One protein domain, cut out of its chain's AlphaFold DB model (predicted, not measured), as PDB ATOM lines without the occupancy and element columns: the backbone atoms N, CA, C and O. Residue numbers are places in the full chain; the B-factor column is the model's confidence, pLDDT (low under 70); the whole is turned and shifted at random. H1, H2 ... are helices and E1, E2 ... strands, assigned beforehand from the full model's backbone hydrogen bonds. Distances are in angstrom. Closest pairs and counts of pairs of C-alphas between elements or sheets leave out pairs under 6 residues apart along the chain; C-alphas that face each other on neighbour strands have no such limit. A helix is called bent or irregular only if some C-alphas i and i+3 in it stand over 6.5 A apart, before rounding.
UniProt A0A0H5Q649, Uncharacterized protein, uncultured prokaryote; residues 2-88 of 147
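AT A GLANCE: This is residues 2 to 88 of the 147 residues of an uncharacterized protein of uncultured prokaryote (UniProt A0A0H5Q649). A twisted sheet of four short strands has the longest helix, H3, packed over one face at its E2 edge, while a loop with H4 reaches away from the sheet to one end of the long axis. The 87 printed residues include four named helices and four named strands, in the order H1 E1 H2 H3 E2 E3 H4 E4. The sheet, E2 E3 E1 E4, is mixed, and so is the class, helices and strands. The whole is compact, radius of gyration of the C-alphas 13.2 A, with an elongated outline of 40 by 26 by 23 A.

IN THESE COORDINATES: Find C-alpha 2 at (-5.653, -45.812, -6.678), where H1, residues 2 to 5, begins. E1, residues 13 to 17, spans 13.4 A; H2, residues 18 to 24, follows. H3, residues 30 to 42, runs 18.3 A. E2 is residues 46 to 50 and E3 residues 57 to 62, 16.1 A. H4, residues 72 to 76, is irregular: C-alphas 73 and 76 are 7.4 A apart. E4, residues 82 to 84, ends at (6.394, -55.848, -12.749).

HOW THE PARTS SIT: Look at the hairpin E2 and E3, antiparallel, with N 47 and O 61 2.8 A apart. E3 and E1 are antiparallel, N 14 to O 60 2.8 A; E1 and E4 are parallel, N 15 to O 83 2.9 A. E1, H2 H3, E2 form a split strand-helix-strand unit, E3 between its strands, with a right-handed crossover. H3 and the sheet make two layers, a helix on one face; its height over the sheet is 9.5 A, and the C-alphas of Leu 40 and Ile 46 come closest, 5.9 A. H2 touches H3's residues 30 to 34 alone, about perpendicular at 80 degrees, closest C-alphas Ala 22 and Val 30, 6.1 A. H1 and H2 only graze the sheet; H4 is not on it. In H2 and H3 every O i to N i+4 pair is within hydrogen-bond range; H4 has 0 of 1, and 0 of 2 for i+3; H1 is too short for such a pair.

THE WHOLE: The farthest C-alphas, Lys 28 and Asp 73, are 40.5 A apart. The printed part has no cut and no long link. Mean pLDDT of the printed part is 74.4; residues 64 to 86 are among those under 70.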
ATOM      1  N   HIS A   2      -5.996 -45.228  -7.993       80.00
ATOM      2  CA  HIS A   2      -5.653 -45.812  -6.678       80.00
ATOM      3  C   HIS A   2      -4.874 -47.139  -6.726       80.00
ATOM      4  O   HIS A   2      -3.953 -47.331  -5.938       80.00
ATOM      5  N   LEU A   3      -5.191 -48.034  -7.673       78.25
ATOM      6  CA  LEU A   3      -4.448 -49.285  -7.860       78.25
ATOM      7  C   LEU A   3      -3.000 -49.055  -8.320       78.25
ATOM      8  O   LEU A   3      -2.110 -49.735  -7.834       78.25
ATOM      9  N   LEU A   4      -2.761 -48.115  -9.237       74.88
ATOM     10  CA  LEU A   4      -1.425 -47.807  -9.755       74.88
ATOM     11  C   LEU A   4      -0.602 -47.048  -8.708       74.88
ATOM     12  O   LEU A   4       0.525 -47.422  -8.412       74.88
ATOM     13  N   THR A   5      -1.199 -46.041  -8.070       68.94
ATOM     14  CA  THR A   5      -0.520 -45.215  -7.063       68.94
ATOM     15  C   THR A   5      -0.169 -45.999  -5.806       68.94
ATOM     16  O   THR A   5       0.881 -45.785  -5.229       68.94
ATOM     17  N   ALA A   6      -0.993 -46.964  -5.391       68.94
ATOM     18  CA  ALA A   6      -0.671 -47.809  -4.242       68.94
ATOM     19  C   ALA A   6       0.504 -48.779  -4.499       68.94
ATOM     20  O   ALA A   6       0.867 -49.540  -3.605       68.94
ATOM     21  N   ARG A   7       1.047 -48.811  -5.724       70.25
ATOM     22  CA  ARG A   7       2.209 -49.621  -6.132       70.25
ATOM     23  C   ARG A   7       3.448 -48.734  -6.310       70.25
ATOM     24  O   ARG A   7       4.535 -49.264  -6.527       70.25
ATOM     25  N   VAL A   8       3.276 -47.418  -6.153       62.19
ATOM     26  CA  VAL A   8       4.344 -46.430  -6.016       62.19
ATOM     27  C   VAL A   8       4.829 -46.483  -4.572       62.19
ATOM     28  O   VAL A   8       4.194 -45.926  -3.679       62.19
ATOM     29  N   ARG A   9       5.898 -47.246  -4.335       59.91
ATOM     30  CA  ARG A   9       6.756 -47.096  -3.150       59.91
ATOM     31  C   ARG A   9       8.039 -46.402  -3.599       59.91
ATOM     32  O   ARG A   9       8.005 -45.198  -3.820       59.91
ATOM     33  N   ASP A  10       9.073 -47.180  -3.902       58.09
ATOM     34  CA  ASP A  10      10.332 -46.700  -4.497       58.09
ATOM     35  C   ASP A  10      10.322 -46.758  -6.039       58.09
ATOM     36  O   ASP A  10      11.280 -46.377  -6.705       58.09
ATOM     37  N   ASN A  11       9.217 -47.253  -6.611       62.62
ATOM     38  CA  ASN A  11       9.061 -47.555  -8.029       62.62
ATOM     39  C   ASN A  11       8.015 -46.638  -8.670       62.62
ATOM     40  O   ASN A  11       6.908 -46.513  -8.152       62.62
ATOM     41  N   ASN A  12       8.324 -46.056  -9.829       70.81
ATOM     42  CA  ASN A  12       7.448 -45.116 -10.534       70.81
ATOM     43  C   ASN A  12       6.794 -45.709 -11.800       70.81
ATOM     44  O   ASN A  12       6.195 -45.004 -12.607       70.81
ATOM     45  N   ALA A  13       6.896 -47.020 -12.005       76.12
ATOM     46  CA  ALA A  13       6.238 -47.696 -13.119       76.12
ATOM     47  C   ALA A  13       5.601 -49.014 -12.682       76.12
ATOM     48  O   ALA A  13       6.095 -49.683 -11.778       76.12
ATOM     49  N   VAL A  14       4.507 -49.394 -13.343       81.19
ATOM     50  CA  VAL A  14       3.805 -50.663 -13.127       81.19
ATOM     51  C   VAL A  14       3.612 -51.371 -14.463       81.19
ATOM     52  O   VAL A  14       2.959 -50.831 -15.349       81.19
ATOM     53  N   VAL A  15       4.136 -52.587 -14.614       83.62
ATOM     54  CA  VAL A  15       3.909 -53.429 -15.804       83.62
ATOM     55  C   VAL A  15       2.811 -54.431 -15.497       83.62
ATOM     56  O   VAL A  15       2.948 -55.206 -14.556       83.62
ATOM     57  N   ILE A  16       1.712 -54.410 -16.252       84.38
ATOM     58  CA  ILE A  16       0.567 -55.300 -16.024       84.38
ATOM     59  C   ILE A  16      -0.284 -55.441 -17.293       84.38
ATOM     60  O   ILE A  16      -0.385 -54.514 -18.098       84.38
ATOM     61  N   SER A  17      -0.925 -56.595 -17.488       86.56
ATOM     62  CA  SER A  17      -1.886 -56.776 -18.580       86.56
ATOM     63  C   SER A  17      -3.202 -56.033 -18.310       86.56
ATOM     64  O   SER A  17      -3.618 -55.829 -17.162       86.56
ATOM     65  N   HIS A  18      -3.938 -55.689 -19.372       87.81
ATOM     66  CA  HIS A  18      -5.278 -55.109 -19.222       87.81
ATOM     67  C   HIS A  18      -6.270 -56.062 -18.533       87.81
ATOM     68  O   HIS A  18      -7.144 -55.608 -17.794       87.81
ATOM     69  N   LYS A  19      -6.146 -57.375 -18.776       87.62
ATOM     70  CA  LYS A  19      -7.011 -58.412 -18.188       87.62
ATOM     71  C   LYS A  19      -6.803 -58.477 -16.676       87.62
ATOM     72  O   LYS A  19      -7.771 -58.438 -15.916       87.62
ATOM     73  N   THR A  20      -5.547 -58.501 -16.243       87.38
ATOM     74  CA  THR A  20      -5.181 -58.518 -14.827       87.38
ATOM     75  C   THR A  20      -5.581 -57.211 -14.144       87.38
ATOM     76  O   THR A  20      -6.154 -57.249 -13.056       87.38
ATOM     77  N   LEU A  21      -5.404 -56.058 -14.800       88.12
ATOM     78  CA  LEU A  21      -5.873 -54.774 -14.271       88.12
ATOM     79  C   LEU A  21      -7.401 -54.753 -14.076       88.12
ATOM     80  O   LEU A  21      -7.882 -54.306 -13.037       88.12
ATOM     81  N   ALA A  22      -8.164 -55.279 -15.041       89.81
ATOM     82  CA  ALA A  22      -9.620 -55.383 -14.950       89.81
ATOM     83  C   ALA A  22     -10.049 -56.265 -13.766       89.81
ATOM     84  O   ALA A  22     -10.887 -55.856 -12.962       89.81
ATOM     85  N   ARG A  23      -9.405 -57.428 -13.599       88.69
ATOM     86  CA  ARG A  23      -9.637 -58.348 -12.476       88.69
ATOM     87  C   ARG A  23      -9.343 -57.697 -11.125       88.69
ATOM     88  O   ARG A  23     -10.180 -57.773 -10.232       88.69
ATOM     89  N   LEU A  24      -8.195 -57.029 -10.983       87.38
ATOM     90  CA  LEU A  24      -7.816 -56.339  -9.742       87.38
ATOM     91  C   LEU A  24      -8.766 -55.190  -9.386       87.38
ATOM     92  O   LEU A  24      -8.971 -54.911  -8.209       87.38
ATOM     93  N   LEU A  25      -9.348 -54.530 -10.390       88.31
ATOM     94  CA  LEU A  25     -10.325 -53.456 -10.206       88.31
ATOM     95  C   LEU A  25     -11.774 -53.961 -10.082       88.31
ATOM     96  O   LEU A  25     -12.676 -53.146  -9.908       88.31
ATOM     97  N   GLY A  26     -12.024 -55.270 -10.199       89.25
ATOM     98  CA  GLY A  26     -13.379 -55.835 -10.199       89.25
ATOM     99  C   GLY A  26     -14.219 -55.452 -11.427       89.25
ATOM    100  O   GLY A  26     -15.446 -55.524 -11.394       89.25
ATOM    101  N   VAL A  27     -13.578 -55.036 -12.521       92.19
ATOM    102  CA  VAL A  27     -14.228 -54.600 -13.761       92.19
ATOM    103  C   VAL A  27     -14.285 -55.769 -14.742       92.19
ATOM    104  O   VAL A  27     -13.266 -56.352 -15.092       92.19
ATOM    105  N   LYS A  28     -15.484 -56.104 -15.236       87.31
ATOM    106  CA  LYS A  28     -15.671 -57.227 -16.179       87.31
ATOM    107  C   LYS A  28     -15.184 -56.927 -17.602       87.31
ATOM    108  O   LYS A  28     -14.878 -57.848 -18.350       87.31
ATOM    109  N   SER A  29     -15.152 -55.654 -17.995       91.38
ATOM    110  CA  SER A  29     -14.864 -55.224 -19.367       91.38
ATOM    111  C   SER A  29     -13.459 -54.645 -19.507       91.38
ATOM    112  O   SER A  29     -13.126 -53.620 -18.909       91.38
ATOM    113  N   VAL A  30     -12.656 -55.253 -20.382       89.31
ATOM    114  CA  VAL A  30     -11.338 -54.726 -20.773       89.31
ATOM    115  C   VAL A  30     -11.466 -53.390 -21.511       89.31
ATOM    116  O   VAL A  30     -10.605 -52.524 -21.375       89.31
ATOM    117  N   THR A  31     -12.552 -53.173 -22.256       91.88
ATOM    118  CA  THR A  31     -12.799 -51.901 -22.953       91.88
ATOM    119  C   THR A  31     -12.946 -50.749 -21.963       91.88
ATOM    120  O   THR A  31     -12.365 -49.692 -22.179       91.88
ATOM    121  N   THR A  32     -13.630 -50.969 -20.836       93.25
ATOM    122  CA  THR A  32     -13.752 -49.966 -19.764       93.25
ATOM    123  C   THR A  32     -12.387 -49.583 -19.197       93.25
ATOM    124  O   THR A  32     -12.126 -48.405 -18.966       93.25
ATOM    125  N   ILE A  33     -11.491 -50.560 -19.031       92.62
ATOM    126  CA  ILE A  33     -10.109 -50.302 -18.617       92.62
ATOM    127  C   ILE A  33      -9.361 -49.469 -19.656       92.62
ATOM    128  O   ILE A  33      -8.743 -48.475 -19.290       92.62
ATOM    129  N   LYS A  34      -9.446 -49.821 -20.943       91.88
ATOM    130  CA  LYS A  34      -8.797 -49.057 -22.021       91.88
ATOM    131  C   LYS A  34      -9.271 -47.604 -22.054       91.88
ATOM    132  O   LYS A  34      -8.444 -46.706 -22.142       91.88
ATOM    133  N   THR A  35     -10.577 -47.366 -21.930       93.88
ATOM    134  CA  THR A  35     -11.135 -46.008 -21.872       93.88
ATOM    135  C   THR A  35     -10.624 -45.243 -20.654       93.88
ATOM    136  O   THR A  35     -10.215 -44.095 -20.786       93.88
ATOM    137  N   ALA A  36     -10.594 -45.875 -19.478       92.38
ATOM    138  CA  ALA A  36     -10.075 -45.240 -18.271       92.38
ATOM    139  C   ALA A  36      -8.583 -44.892 -18.401       92.38
ATOM    140  O   ALA A  36      -8.178 -43.798 -18.027       92.38
ATOM    141  N   LEU A  37      -7.772 -45.793 -18.961       92.19
ATOM    142  CA  LEU A  37      -6.350 -45.547 -19.205       92.19
ATOM    143  C   LEU A  37      -6.129 -44.413 -20.210       92.19
ATOM    144  O   LEU A  37      -5.277 -43.569 -19.962       92.19
ATOM    145  N   ALA A  38      -6.934 -44.339 -21.274       93.00
ATOM    146  CA  ALA A  38      -6.857 -43.257 -22.253       93.00
ATOM    147  C   ALA A  38      -7.126 -41.877 -21.626       93.00
ATOM    148  O   ALA A  38      -6.464 -40.909 -21.980       93.00
ATOM    149  N   VAL A  39      -8.053 -41.786 -20.662       94.31
ATOM    150  CA  VAL A  39      -8.286 -40.541 -19.903       94.31
ATOM    151  C   VAL A  39      -7.060 -40.179 -19.064       94.31
ATOM    152  O   VAL A  39      -6.612 -39.037 -19.081       94.31
ATOM    153  N   LEU A  40      -6.478 -41.155 -18.362       91.19
ATOM    154  CA  LEU A  40      -5.298 -40.924 -17.522       91.19
ATOM    155  C   LEU A  40      -4.063 -40.520 -18.334       91.19
ATOM    156  O   LEU A  40      -3.272 -39.700 -17.870       91.19
ATOM    157  N   GLU A  41      -3.905 -41.078 -19.529       89.19
ATOM    158  CA  GLU A  41      -2.849 -40.716 -20.473       89.19
ATOM    159  C   GLU A  41      -3.075 -39.314 -21.058       89.19
ATOM    160  O   GLU A  41      -2.165 -38.485 -21.030       89.19
ATOM    161  N   ALA A  42      -4.297 -39.006 -21.512       90.12
ATOM    162  CA  ALA A  42      -4.652 -37.695 -22.062       90.12
ATOM    163  C   ALA A  42      -4.410 -36.557 -21.055       90.12
ATOM    164  O   ALA A  42      -3.861 -35.508 -21.403       90.12
ATOM    165  N   ASP A  43      -4.744 -36.803 -19.789       88.81
ATOM    166  CA  ASP A  43      -4.542 -35.858 -18.694       88.81
ATOM    167  C   ASP A  43      -3.113 -35.910 -18.099       88.81
ATOM    168  O   ASP A  43      -2.805 -35.183 -17.154       88.81
ATOM    169  N   ARG A  44      -2.209 -36.721 -18.673       81.62
ATOM    170  CA  ARG A  44      -0.785 -36.859 -18.296       81.62
ATOM    171  C   ARG A  44      -0.532 -37.339 -16.862       81.62
ATOM    172  O   ARG A  44       0.487 -36.996 -16.253       81.62
ATOM    173  N   TRP A  45      -1.437 -38.154 -16.326       83.38
ATOM    174  CA  TRP A  45      -1.230 -38.862 -15.058       83.38
ATOM    175  C   TRP A  45      -0.288 -40.052 -15.221       83.38
ATOM    176  O   TRP A  45       0.427 -40.399 -14.279       83.38
ATOM    177  N   ILE A  46      -0.313 -40.677 -16.400       86.69
ATOM    178  CA  ILE A  46       0.496 -41.845 -16.740       86.69
ATOM    179  C   ILE A  46       1.057 -41.728 -18.159       86.69
ATOM    180  O   ILE A  46       0.471 -41.072 -19.017       86.69
ATOM    181  N   GLU A  47       2.154 -42.427 -18.407       82.94
ATOM    182  CA  GLU A  47       2.697 -42.716 -19.729       82.94
ATOM    183  C   GLU A  47       2.576 -44.223 -19.985       82.94
ATOM    184  O   GLU A  47       2.955 -45.043 -19.143       82.94
ATOM    185  N   VAL A  48       2.021 -44.595 -21.139       85.81
ATOM    186  CA  VAL A  48       1.800 -45.995 -21.514       85.81
ATOM    187  C   VAL A  48       2.888 -46.439 -22.488       85.81
ATOM    188  O   VAL A  48       3.097 -45.827 -23.535       85.81
ATOM    189  N   ARG A  49       3.583 -47.534 -22.171       81.38
ATOM    190  CA  ARG A  49       4.581 -48.159 -23.050       81.38
ATOM    191  C   ARG A  49       4.231 -49.613 -23.296       81.38
ATOM    192  O   ARG A  49       4.047 -50.387 -22.363       81.38
ATOM    193  N   GLN A  50       4.167 -49.998 -24.562       76.50
ATOM    194  CA  GLN A  50       3.926 -51.382 -24.945       76.50
ATOM    195  C   GLN A  50       5.169 -52.238 -24.681       76.50
ATOM    196  O   GLN A  50       6.259 -51.905 -25.144       76.50
ATOM    197  N   ILE A  51       4.997 -53.357 -23.971       71.62
ATOM    198  CA  ILE A  51       6.052 -54.347 -23.736       71.62
ATOM    199  C   ILE A  51       5.629 -55.655 -24.415       71.62
ATOM    200  O   ILE A  51       4.819 -56.417 -23.895       71.62
ATOM    201  N   GLY A  52       6.154 -55.891 -25.621       63.66
ATOM    202  CA  GLY A  52       5.904 -57.094 -26.429       63.66
ATOM    203  C   GLY A  52       5.204 -56.822 -27.768       63.66
ATOM    204  O   GLY A  52       4.638 -55.753 -27.986       63.66
ATOM    205  N   GLN A  53       5.231 -57.797 -28.685       55.31
ATOM    206  CA  GLN A  53       4.733 -57.630 -30.064       55.31
ATOM    207  C   GLN A  53       3.214 -57.395 -30.168       55.31
ATOM    208  O   GLN A  53       2.782 -56.654 -31.044       55.31
ATOM    209  N   ASN A  54       2.407 -57.955 -29.256       63.97
ATOM    210  CA  ASN A  54       0.941 -58.007 -29.409       63.97
ATOM    211  C   ASN A  54       0.148 -57.025 -28.520       63.97
ATOM    212  O   ASN A  54      -1.076 -57.114 -28.448       63.97
ATOM    213  N   GLY A  55       0.806 -56.108 -27.798       58.75
ATOM    214  CA  GLY A  55       0.124 -55.070 -26.999       58.75
ATOM    215  C   GLY A  55      -0.661 -55.578 -25.783       58.75
ATOM    216  O   GLY A  55      -1.417 -54.827 -25.162       58.75
ATOM    217  N   THR A  56      -0.518 -56.863 -25.448       68.19
ATOM    218  CA  THR A  56      -1.236 -57.520 -24.347       68.19
ATOM    219  C   THR A  56      -0.712 -57.082 -22.980       68.19
ATOM    220  O   THR A  56      -1.494 -56.963 -22.035       68.19
ATOM    221  N   VAL A  57       0.587 -56.793 -22.897       73.38
ATOM    222  CA  VAL A  57       1.266 -56.321 -21.691       73.38
ATOM    223  C   VAL A  57       1.773 -54.905 -21.936       73.38
ATOM    224  O   VAL A  57       2.443 -54.633 -22.933       73.38
ATOM    225  N   ASN A  58       1.431 -53.998 -21.025       80.94
ATOM    226  CA  ASN A  58       1.873 -52.612 -21.074       80.94
ATOM    227  C   ASN A  58       2.529 -52.233 -19.747       80.94
ATOM    228  O   ASN A  58       2.143 -52.709 -18.677       80.94
ATOM    229  N   ALA A  59       3.522 -51.359 -19.837       82.12
ATOM    230  CA  ALA A  59       4.051 -50.602 -18.724       82.12
ATOM    231  C   ALA A  59       3.288 -49.286 -18.599       82.12
ATOM    232  O   ALA A  59       3.078 -48.581 -19.586       82.12
ATOM    233  N   TYR A  60       2.910 -48.951 -17.375       85.88
ATOM    234  CA  TYR A  60       2.295 -47.690 -16.998       85.88
ATOM    235  C   TYR A  60       3.273 -46.952 -16.097       85.88
ATOM    236  O   TYR A  60       3.425 -47.298 -14.925       85.88
ATOM    237  N   VAL A  61       3.966 -45.966 -16.654       80.38
ATOM    238  CA  VAL A  61       4.841 -45.069 -15.895       80.38
ATOM    239  C   VAL A  61       3.965 -43.983 -15.290       80.38
ATOM    240  O   VAL A  61       3.137 -43.396 -15.980       80.38
ATOM    241  N   ILE A  62       4.093 -43.746 -13.995       81.88
ATOM    242  CA  ILE A  62       3.296 -42.759 -13.275       81.88
ATOM    243  C   ILE A  62       4.061 -41.435 -13.291       81.88
ATOM    244  O   ILE A  62       5.287 -41.395 -13.292       81.88
ATOM    245  N   ASN A  63       3.348 -40.316 -13.385       72.56
ATOM    246  CA  ASN A  63       3.997 -39.013 -13.352       72.56
ATOM    247  C   ASN A  63       4.440 -38.686 -11.914       72.56
ATOM    248  O   ASN A  63       3.601 -38.488 -11.030       72.56
ATOM    249  N   ASP A  64       5.751 -38.601 -11.693       65.56
ATOM    250  CA  ASP A  64       6.374 -38.328 -10.389       65.56
ATOM    251  C   ASP A  64       6.019 -36.941  -9.825       65.56
ATOM    252  O   ASP A  64       5.988 -36.739  -8.610       65.56
ATOM    253  N   ARG A  65       5.648 -35.987 -10.688       59.81
ATOM    254  CA  ARG A  65       5.128 -34.669 -10.282       59.81
ATOM    255  C   ARG A  65       3.721 -34.734  -9.695       59.81
ATOM    256  O   ARG A  65       3.266 -33.751  -9.112       59.81
ATOM    257  N   VAL A  66       3.017 -35.846  -9.898       58.88
ATOM    258  CA  VAL A  66       1.583 -35.981  -9.632       58.88
ATOM    259  C   VAL A  66       1.288 -37.035  -8.562       58.88
ATOM    260  O   VAL A  66       0.352 -36.858  -7.782       58.88
ATOM    261  N   ALA A  67       2.088 -38.098  -8.471       58.31
ATOM    262  CA  ALA A  67       1.994 -39.084  -7.398       58.31
ATOM    263  C   ALA A  67       3.388 -39.427  -6.857       58.31
ATOM    264  O   ALA A  67       4.223 -39.954  -7.583       58.31
ATOM    265  N   TRP A  68       3.608 -39.171  -5.564       59.31
ATOM    266  CA  TRP A  68       4.822 -39.564  -4.849       59.31
ATOM    267  C   TRP A  68       4.464 -40.271  -3.539       59.31
ATOM    268  O   TRP A  68       3.443 -39.970  -2.914       59.31
ATOM    269  N   SER A  69       5.326 -41.188  -3.100       51.78
ATOM    270  CA  SER A  69       5.304 -41.747  -1.748       51.78
ATOM    271  C   SER A  69       6.673 -41.455  -1.118       51.78
ATOM    272  O   SER A  69       7.682 -41.907  -1.643       51.78
ATOM    273  N   GLY A  70       6.738 -40.604  -0.084       58.50
ATOM    274  CA  GLY A  70       8.003 -40.226   0.576       58.50
ATOM    275  C   GLY A  70       8.216 -38.721   0.800       58.50
ATOM    276  O   GLY A  70       7.372 -37.890   0.453       58.50
ATOM    277  N   ALA A  71       9.343 -38.372   1.432       55.62
ATOM    278  CA  ALA A  71       9.736 -36.990   1.705       55.62
ATOM    279  C   ALA A  71      10.150 -36.260   0.412       55.62
ATOM    280  O   ALA A  71      10.812 -36.818  -0.459       55.62
ATOM    281  N   ARG A  72       9.766 -34.983   0.302       54.72
ATOM    282  CA  ARG A  72       9.866 -34.153  -0.917       54.72
ATOM    283  C   ARG A  72      11.305 -33.907  -1.413       54.72
ATOM    284  O   ARG A  72      11.481 -33.427  -2.529       54.72
ATOM    285  N   ASP A  73      12.316 -34.245  -0.614       55.81
ATOM    286  CA  ASP A  73      13.732 -33.985  -0.905       55.81
ATOM    287  C   ASP A  73      14.354 -34.963  -1.924       55.81
ATOM    288  O   ASP A  73      15.376 -34.644  -2.531       55.81
ATOM    289  N   GLY A  74      13.710 -36.105  -2.204       52.56
ATOM    290  CA  GLY A  74      14.190 -37.112  -3.168       52.56
ATOM    291  C   GLY A  74      13.908 -36.819  -4.650       52.56
ATOM    292  O   GLY A  74      14.393 -37.539  -5.517       52.56
ATOM    293  N   ILE A  75      13.169 -35.747  -4.975       52.28
ATOM    294  CA  ILE A  75      12.692 -35.453  -6.348       52.28
ATOM    295  C   ILE A  75      13.844 -35.317  -7.369       52.28
ATOM    296  O   ILE A  75      13.641 -35.520  -8.564       52.28
ATOM    297  N   ARG A  76      15.066 -34.978  -6.928       48.31
ATOM    298  CA  ARG A  76      16.220 -34.754  -7.824       48.31
ATOM    299  C   ARG A  76      16.951 -36.027  -8.257       48.31
ATOM    300  O   ARG A  76      17.699 -35.965  -9.228       48.31
ATOM    301  N   TYR A  77      16.711 -37.154  -7.591       46.47
ATOM    302  CA  TYR A  77      17.285 -38.457  -7.932       46.47
ATOM    303  C   TYR A  77      16.157 -39.486  -8.022       46.47
ATOM    304  O   TYR A  77      16.056 -40.399  -7.210       46.47
ATOM    305  N   SER A  78      15.261 -39.295  -8.993       43.75
ATOM    306  CA  SER A  78      14.187 -40.252  -9.274       43.75
ATOM    307  C   SER A  78      14.811 -41.511  -9.880       43.75
ATOM    308  O   SER A  78      15.100 -41.570 -11.077       43.75
ATOM    309  N   LEU A  79      15.119 -42.490  -9.029       50.28
ATOM    310  CA  LEU A  79      15.541 -43.819  -9.450       50.28
ATOM    311  C   LEU A  79      14.385 -44.427 -10.262       50.28
ATOM    312  O   LEU A  79      13.272 -44.583  -9.755       50.28
ATOM    313  N   PHE A  80      14.614 -44.722 -11.543       51.62
ATOM    314  CA  PHE A  80      13.601 -45.355 -12.384       51.62
ATOM    315  C   PHE A  80      13.505 -46.835 -12.021       51.62
ATOM    316  O   PHE A  80      14.195 -47.681 -12.586       51.62
ATOM    317  N   SER A  81      12.641 -47.136 -11.065       55.69
ATOM    318  CA  SER A  81      12.365 -48.503 -10.645       55.69
ATOM    319  C   SER A  81      10.943 -48.877 -11.067       55.69
ATOM    320  O   SER A  81      10.011 -48.076 -10.949       55.69
ATOM    321  N   ALA A  82      10.761 -50.077 -11.618       55.16
ATOM    322  CA  ALA A  82       9.486 -50.547 -12.151       55.16
ATOM    323  C   ALA A  82       8.999 -51.779 -11.382       55.16
ATOM    324  O   ALA A  82       9.723 -52.757 -11.223       55.16
ATOM    325  N   THR A  83       7.744 -51.751 -10.946       63.25
ATOM    326  CA  THR A  83       7.053 -52.907 -10.375       63.25
ATOM    327  C   THR A  83       6.442 -53.725 -11.509       63.25
ATOM    328  O   THR A  83       5.493 -53.287 -12.160       63.25
ATOM    329  N   VAL A  84       6.957 -54.929 -11.751       65.81
ATOM    330  CA  VAL A  84       6.394 -55.848 -12.749       65.81
ATOM    331  C   VAL A  84       5.385 -56.778 -12.083       65.81
ATOM    332  O   VAL A  84       5.709 -57.465 -11.118       65.81
ATOM    333  N   ILE A  85       4.152 -56.801 -12.590       67.44
ATOM    334  CA  ILE A  85       3.083 -57.694 -12.138       67.44
ATOM    335  C   ILE A  85       2.827 -58.717 -13.242       67.44
ATOM    336  O   ILE A  85       2.193 -58.416 -14.254       67.44
ATOM    337  N   ALA A  86       3.301 -59.939 -13.015       65.94
ATOM    338  CA  ALA A  86       3.012 -61.100 -13.845       65.94
ATOM    339  C   ALA A  86       1.939 -61.954 -13.155       65.94
ATOM    340  O   ALA A  86       2.113 -62.375 -12.011       65.94
ATOM    341  N   ALA A  87       0.806 -62.176 -13.820       70.25
ATOM    342  CA  ALA A  87      -0.227 -63.064 -13.307       70.25
ATOM    343  C   ALA A  87       0.069 -64.511 -13.721       70.25
ATOM    344  O   ALA A  87       0.436 -64.755 -14.870       70.25
ATOM    345  N   SER A  88      -0.107 -65.462 -12.798       70.88
ATOM    346  CA  SER A  88       0.169 -66.885 -13.044       70.88
ATOM    347  C   SER A  88      -0.663 -67.458 -14.193       70.88
ATOM    348  O   SER A  88      -0.137 -68.202 -15.008       70.88
TER     349      SER A  88